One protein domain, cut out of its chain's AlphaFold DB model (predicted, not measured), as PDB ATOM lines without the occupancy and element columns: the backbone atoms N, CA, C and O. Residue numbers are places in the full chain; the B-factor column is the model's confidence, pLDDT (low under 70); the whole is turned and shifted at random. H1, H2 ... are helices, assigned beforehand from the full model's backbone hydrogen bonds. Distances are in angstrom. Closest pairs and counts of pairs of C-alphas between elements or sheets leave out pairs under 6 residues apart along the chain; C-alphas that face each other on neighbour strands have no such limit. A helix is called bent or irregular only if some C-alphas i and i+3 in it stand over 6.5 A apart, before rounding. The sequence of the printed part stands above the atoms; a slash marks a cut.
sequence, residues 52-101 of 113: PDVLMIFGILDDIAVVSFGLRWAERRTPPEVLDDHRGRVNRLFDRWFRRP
ATOM      1  N   PRO A  52     -15.362 -62.134  20.953       54.50
ATOM      2  CA  PRO A  52     -14.463 -62.468  19.860       54.50
ATOM      3  C   PRO A  52     -14.982 -61.835  18.558       54.50
ATOM      4  O   PRO A  52     -15.998 -62.241  17.995       54.50
ATOM      5  N   ASP A  53     -14.284 -60.788  18.123       58.75
ATOM      6  CA  ASP A  53     -13.942 -60.436  16.734       58.75
ATOM      7  C   ASP A  53     -15.020 -60.195  15.646       58.75
ATOM      8  O   ASP A  53     -14.670 -59.691  14.580       58.75
ATOM      9  N   VAL A  54     -16.326 -60.418  15.857       53.22
ATOM     10  CA  VAL A  54     -17.352 -60.200  14.796       53.22
ATOM     11  C   VAL A  54     -17.921 -58.768  14.765       53.22
ATOM     12  O   VAL A  54     -18.262 -58.258  13.700       53.22
ATOM     13  N   LEU A  55     -17.986 -58.068  15.905       57.84
ATOM     14  CA  LEU A  55     -18.515 -56.690  15.974       57.84
ATOM     15  C   LEU A  55     -17.499 -55.606  15.580       57.84
ATOM     16  O   LEU A  55     -17.895 -54.498  15.218       57.84
ATOM     17  N   MET A  56     -16.200 -55.913  15.615       57.38
ATOM     18  CA  MET A  56     -15.149 -54.914  15.395       57.38
ATOM     19  C   MET A  56     -15.128 -54.366  13.953       57.38
ATOM     20  O   MET A  56     -14.713 -53.232  13.736       57.38
ATOM     21  N   ILE A  57     -15.635 -55.124  12.970       59.88
ATOM     22  CA  ILE A  57     -15.706 -54.698  11.558       59.88
ATOM     23  C   ILE A  57     -16.992 -53.901  11.256       59.88
ATOM     24  O   ILE A  57     -16.962 -52.978  10.443       59.88
ATOM     25  N   PHE A  58     -18.111 -54.191  11.931       61.16
ATOM     26  CA  PHE A  58     -19.372 -53.460  11.730       61.16
ATOM     27  C   PHE A  58     -19.390 -52.086  12.413       61.16
ATOM     28  O   PHE A  58     -20.014 -51.166  11.886       61.16
ATOM     29  N   GLY A  59     -18.672 -51.919  13.531       60.97
ATOM     30  CA  GLY A  59     -18.644 -50.655  14.277       60.97
ATOM     31  C   GLY A  59     -18.081 -49.476  13.477       60.97
ATOM     32  O   GLY A  59     -18.665 -48.401  13.481       60.97
ATOM     33  N   ILE A  60     -17.008 -49.681  12.705       72.00
ATOM     34  CA  ILE A  60     -16.381 -48.596  11.925       72.00
ATOM     35  C   ILE A  60     -17.291 -48.134  10.777       72.00
ATOM     36  O   ILE A  60     -17.361 -46.942  10.478       72.00
ATOM     37  N   LEU A  61     -17.995 -49.065  10.124       77.94
ATOM     38  CA  LEU A  61     -18.903 -48.729   9.026       77.94
ATOM     39  C   LEU A  61     -20.136 -47.972   9.533       77.94
ATOM     40  O   LEU A  61     -20.545 -46.996   8.899       77.94
ATOM     41  N   ASP A  62     -20.691 -48.393  10.671       75.75
ATOM     42  CA  ASP A  62     -21.809 -47.700  11.311       75.75
ATOM     43  C   ASP A  62     -21.392 -46.304  11.798       75.75
ATOM     44  O   ASP A  62     -22.060 -45.323  11.478       75.75
ATOM     45  N   ASP A  63     -20.222 -46.165  12.429       77.31
ATOM     46  CA  ASP A  63     -19.699 -44.865  12.868       77.31
ATOM     47  C   ASP A  63     -19.497 -43.892  11.692       77.31
ATOM     48  O   ASP A  63     -19.904 -42.728  11.762       77.31
ATOM     49  N   ILE A  64     -18.931 -44.351  10.567       87.31
ATOM     50  CA  ILE A  64     -18.776 -43.521   9.358       87.31
ATOM     51  C   ILE A  64     -20.143 -43.116   8.794       87.31
ATOM     52  O   ILE A  64     -20.320 -41.960   8.381       87.31
ATOM     53  N   ALA A  65     -21.114 -44.032   8.776       85.38
ATOM     54  CA  ALA A  65     -22.460 -43.763   8.282       85.38
ATOM     55  C   ALA A  65     -23.192 -42.743   9.167       85.38
ATOM     56  O   ALA A  65     -23.747 -41.765   8.653       85.38
ATOM     57  N   VAL A  66     -23.131 -42.914  10.489       85.62
ATOM     58  CA  VAL A  66     -23.750 -42.028  11.480       85.62
ATOM     59  C   VAL A  66     -23.115 -40.642  11.444       85.62
ATOM     60  O   VAL A  66     -23.839 -39.645  11.391       85.62
ATOM     61  N   VAL A  67     -21.783 -40.546  11.402       86.81
ATOM     62  CA  VAL A  67     -21.076 -39.258  11.327       86.81
ATOM     63  C   VAL A  67     -21.395 -38.533  10.021       86.81
ATOM     64  O   VAL A  67     -21.720 -37.344  10.046       86.81
ATOM     65  N   SER A  68     -21.372 -39.232   8.885       88.12
ATOM     66  CA  SER A  68     -21.689 -38.632   7.581       88.12
ATOM     67  C   SER A  68     -23.135 -38.138   7.522       88.12
ATOM     68  O   SER A  68     -23.406 -37.032   7.039       88.12
ATOM     69  N   PHE A  69     -24.073 -38.931   8.045       91.88
ATOM     70  CA  PHE A  69     -25.479 -38.554   8.118       91.88
ATOM     71  C   PHE A  69     -25.695 -37.366   9.059       91.88
ATOM     72  O   PHE A  69     -26.339 -36.388   8.675       91.88
ATOM     73  N   GLY A  70     -25.118 -37.415  10.261       89.25
ATOM     74  CA  GLY A  70     -25.214 -36.361  11.266       89.25
ATOM     75  C   GLY A  70     -24.647 -35.037  10.769       89.25
ATOM     76  O   GLY A  70     -25.304 -34.004  10.899       89.25
ATOM     77  N   LEU A  71     -23.483 -35.062  10.113       88.00
ATOM     78  CA  LEU A  71     -22.866 -33.864   9.550       88.00
ATOM     79  C   LEU A  71     -23.743 -33.245   8.455       88.00
ATOM     80  O   LEU A  71     -24.016 -32.049   8.496       88.00
ATOM     81  N   ARG A  72     -24.269 -34.057   7.529       88.25
ATOM     82  CA  ARG A  72     -25.172 -33.586   6.463       88.25
ATOM     83  C   ARG A  72     -26.503 -33.071   7.015       88.25
ATOM     84  O   ARG A  72     -27.089 -32.135   6.471       88.25
ATOM     85  N   TRP A  73     -27.006 -33.683   8.082       89.94
ATOM     86  CA  TRP A  73     -28.234 -33.266   8.755       89.94
ATOM     87  C   TRP A  73     -28.059 -31.942   9.506       89.94
ATOM     88  O   TRP A  73     -28.952 -31.091   9.447       89.94
ATOM     89  N   ALA A  74     -26.914 -31.759  10.168       82.19
ATOM     90  CA  ALA A  74     -26.547 -30.532  10.867       82.19
ATOM     91  C   ALA A  74     -26.254 -29.389   9.889       82.19
ATOM     92  O   ALA A  74     -26.735 -28.276  10.089       82.19
ATOM     93  N   GLU A  75     -25.549 -29.671   8.790       85.19
ATOM     94  CA  GLU A  75     -25.289 -28.708   7.719       85.19
ATOM     95  C   GLU A  75     -26.600 -28.132   7.173       85.19
ATOM     96  O   GLU A  75     -26.764 -26.920   7.113       85.19
ATOM     97  N   ARG A  76     -27.590 -28.988   6.881       83.56
ATOM     98  CA  ARG A  76     -28.912 -28.557   6.391       83.56
ATOM     99  C   ARG A  76     -29.708 -27.699   7.376       83.56
ATOM    100  O   ARG A  76     -30.657 -27.042   6.962       83.56
ATOM    101  N   ARG A  77     -29.387 -27.760   8.670       81.75
ATOM    102  CA  ARG A  77     -30.070 -27.002   9.734       81.75
ATOM    103  C   ARG A  77     -29.313 -25.761  10.166       81.75
ATOM    104  O   ARG A  77     -29.867 -24.953  10.906       81.75
ATOM    105  N   THR A  78     -28.070 -25.621   9.733       80.75
ATOM    106  CA  THR A  78     -27.254 -24.465  10.077       80.75
ATOM    107  C   THR A  78     -27.456 -23.400   9.003       80.75
ATOM    108  O   THR A  78     -27.331 -23.722   7.820       80.75
ATOM    109  N   PRO A  79     -27.771 -22.147   9.376       84.69
ATOM    110  CA  PRO A  79     -27.889 -21.062   8.410       84.69
ATOM    111  C   PRO A  79     -26.604 -20.920   7.577       84.69
ATOM    112  O   PRO A  79     -25.504 -20.988   8.144       84.69
ATOM    113  N   PRO A  80     -26.716 -20.752   6.249       76.81
ATOM    114  CA  PRO A  80     -25.564 -20.767   5.352       76.81
ATOM    115  C   PRO A  80     -24.549 -19.664   5.676       76.81
ATOM    116  O   PRO A  80     -23.348 -19.900   5.589       76.81
ATOM    117  N   GLU A  81     -24.997 -18.512   6.176       81.25
ATOM    118  CA  GLU A  81     -24.137 -17.380   6.538       81.25
ATOM    119  C   GLU A  81     -23.167 -17.733   7.676       81.25
ATOM    120  O   GLU A  81     -22.021 -17.283   7.698       81.25
ATOM    121  N   VAL A  82     -23.608 -18.586   8.608       80.94
ATOM    122  CA  VAL A  82     -22.773 -19.080   9.712       80.94
ATOM    123  C   VAL A  82     -21.762 -20.097   9.188       80.94
ATOM    124  O   VAL A  82     -20.586 -20.049   9.550       80.94
ATOM    125  N   LEU A  83     -22.188 -21.011   8.314       80.06
ATOM    126  CA  LEU A  83     -21.276 -21.994   7.730       80.06
ATOM    127  C   LEU A  83     -20.196 -21.331   6.880       80.06
ATOM    128  O   LEU A  83     -19.040 -21.742   6.960       80.06
ATOM    129  N   ASP A  84     -20.528 -20.298   6.117       82.19
ATOM    130  CA  ASP A  84     -19.591 -19.671   5.188       82.19
ATOM    131  C   ASP A  84     -18.513 -18.839   5.903       82.19
ATOM    132  O   ASP A  84     -17.330 -18.934   5.552       82.19
ATOM    133  N   ASP A  85     -18.858 -18.130   6.985       80.88
ATOM    134  CA  ASP A  85     -17.866 -17.422   7.809       80.88
ATOM    135  C   ASP A  85     -16.889 -18.393   8.506       80.88
ATOM    136  O   ASP A  85     -15.672 -18.165   8.589       80.88
ATOM    137  N   HIS A  86     -17.398 -19.542   8.956       82.19
ATOM    138  CA  HIS A  86     -16.571 -20.583   9.561       82.19
ATOM    139  C   HIS A  86     -15.740 -21.357   8.523       82.19
ATOM    140  O   HIS A  86     -14.561 -21.622   8.775       82.19
ATOM    141  N   ARG A  87     -16.281 -21.646   7.332       84.00
ATOM    142  CA  ARG A  87     -15.544 -22.254   6.208       84.00
ATOM    143  C   ARG A  87     -14.369 -21.387   5.778       84.00
ATOM    144  O   ARG A  87     -13.262 -21.900   5.615       84.00
ATOM    145  N   GLY A  88     -14.562 -20.071   5.680       77.00
ATOM    146  CA  GLY A  88     -13.485 -19.133   5.358       77.00
ATOM    147  C   GLY A  88     -12.352 -19.148   6.390       77.00
ATOM    148  O   GLY A  88     -11.174 -19.104   6.025       77.00
ATOM    149  N   ARG A  89     -12.681 -19.254   7.684       79.56
ATOM    150  CA  ARG A  89     -11.691 -19.382   8.768       79.56
ATOM    151  C   ARG A  89     -10.949 -20.718   8.728       79.56
ATOM    152  O   ARG A  89      -9.724 -20.723   8.856       79.56
ATOM    153  N   VAL A  90     -11.664 -21.822   8.519       85.38
ATOM    154  CA  VAL A  90     -11.071 -23.164   8.429       85.38
ATOM    155  C   VAL A  90     -10.163 -23.276   7.211       85.38
ATOM    156  O   VAL A  90      -9.044 -23.747   7.371       85.38
ATOM    157  N   ASN A  91     -10.551 -22.759   6.043       82.31
ATOM    158  CA  ASN A  91      -9.698 -22.794   4.851       82.31
ATOM    159  C   ASN A  91      -8.370 -22.064   5.065       82.31
ATOM    160  O   ASN A  91      -7.329 -22.591   4.694       82.31
ATOM    161  N   ARG A  92      -8.364 -20.911   5.747       78.00
ATOM    162  CA  ARG A  92      -7.112 -20.197   6.068       78.00
ATOM    163  C   ARG A  92      -6.206 -20.984   7.010       78.00
ATOM    164  O   ARG A  92      -4.985 -20.946   6.872       78.00
ATOM    165  N   LEU A  93      -6.794 -21.681   7.981       80.44
ATOM    166  CA  LEU A  93      -6.042 -22.552   8.880       80.44
ATOM    167  C   LEU A  93      -5.512 -23.771   8.127       80.44
ATOM    168  O   LEU A  93      -4.329 -24.074   8.232       80.44
ATOM    169  N   PHE A  94      -6.357 -24.427   7.342       81.62
ATOM    170  CA  PHE A  94      -6.002 -25.603   6.561       81.62
ATOM    171  C   PHE A  94      -4.899 -25.274   5.555       81.62
ATOM    172  O   PHE A  94      -3.876 -25.942   5.538       81.62
ATOM    173  N   ASP A  95      -5.020 -24.166   4.826       78.62
ATOM    174  CA  ASP A  95      -3.948 -23.642   3.986       78.62
ATOM    175  C   ASP A  95      -2.673 -23.429   4.796       78.62
ATOM    176  O   ASP A  95      -1.625 -23.927   4.428       78.62
ATOM    177  N   ARG A  96      -2.712 -22.776   5.955       75.88
ATOM    178  CA  ARG A  96      -1.492 -22.604   6.759       75.88
ATOM    179  C   ARG A  96      -0.841 -23.933   7.168       75.88
ATOM    180  O   ARG A  96       0.385 -24.003   7.244       75.88
ATOM    181  N   TRP A  97      -1.645 -24.950   7.465       72.56
ATOM    182  CA  TRP A  97      -1.174 -26.268   7.888       72.56
ATOM    183  C   TRP A  97      -0.668 -27.122   6.719       72.56
ATOM    184  O   TRP A  97       0.352 -27.786   6.871       72.56
ATOM    185  N   PHE A  98      -1.318 -27.062   5.557       74.81
ATOM    186  CA  PHE A  98      -1.013 -27.904   4.395       74.81
ATOM    187  C   PHE A  98      -0.188 -27.197   3.302       74.81
ATOM    188  O   PHE A  98       0.528 -27.868   2.568       74.81
ATOM    189  N   ARG A  99      -0.209 -25.857   3.208       65.62
ATOM    190  CA  ARG A  99       0.676 -25.037   2.349       65.62
ATOM    191  C   ARG A  99       2.030 -24.724   2.979       65.62
ATOM    192  O   ARG A  99       2.775 -23.953   2.385       65.62
ATOM    193  N   ARG A 100       2.414 -25.303   4.123       60.19
ATOM    194  CA  ARG A 100       3.852 -25.396   4.418       60.19
ATOM    195  C   ARG A 100       4.434 -26.362   3.385       60.19
ATOM    196  O   ARG A 100       4.176 -27.557   3.531       60.19
ATOM    197  N   PRO A 101       5.197 -25.911   2.363       56.72
ATOM    198  CA  PRO A 101       6.057 -26.865   1.690       56.72
ATOM    199  C   PRO A 101       6.967 -27.371   2.801       56.72
ATOM    200  O   PRO A 101       7.483 -26.557   3.573       56.72
TER     201      PRO A 101
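AT A GLANCE: This is residues 52 to 101 of the 113 residues of the protein "DUF1232 domain-containing protein" of Tistrella mobilis (UniProt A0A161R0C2). Two long helices, H1 and H2, meet near their ends at a tight link and make an open V, with almost no contact between the two arms. The printed part has 50 residues, with H1 and then H2 along the chain and no named strand; the class is all helix. The whole is extended, with a radius of gyration of the C-alphas of 16.5 A, and flat, spanning 45 by 36 by 8 A.

IN THESE COORDINATES: Find C-alpha 55 at (-18.515, -56.690, 15.974); from there H1, residues 55 to 75, runs 30.0 A to C-alpha 75 at (-25.289, -28.708, 7.719). H1 is neither bent nor irregular, but only just: C-alphas 57 and 60 are 6.2 A apart. H2, residues 80 to 98, runs 25.6 A to C-alpha 98 at (-1.013, -27.904, 4.395).

HOW THE PARTS SIT: Look at Glu 75 and Leu 83: their C-alphas, the closest of H1 and H2, are 7.8 A apart. The helices are close but not clearly touching. They run opposite ways at a steep tilt of 55 degrees. In H2 every O i to N i+4 pair is within hydrogen-bond range; in H1, 15 of 17 are.

THE WHOLE: The C-alphas farthest apart, of Pro 52 and Glu 81, are 48.0 A apart. The printed part has no cut, and its link from H1 to H2 is tight. In the B-factor column, residues 52 to 59 and 99 to 101 are under 70.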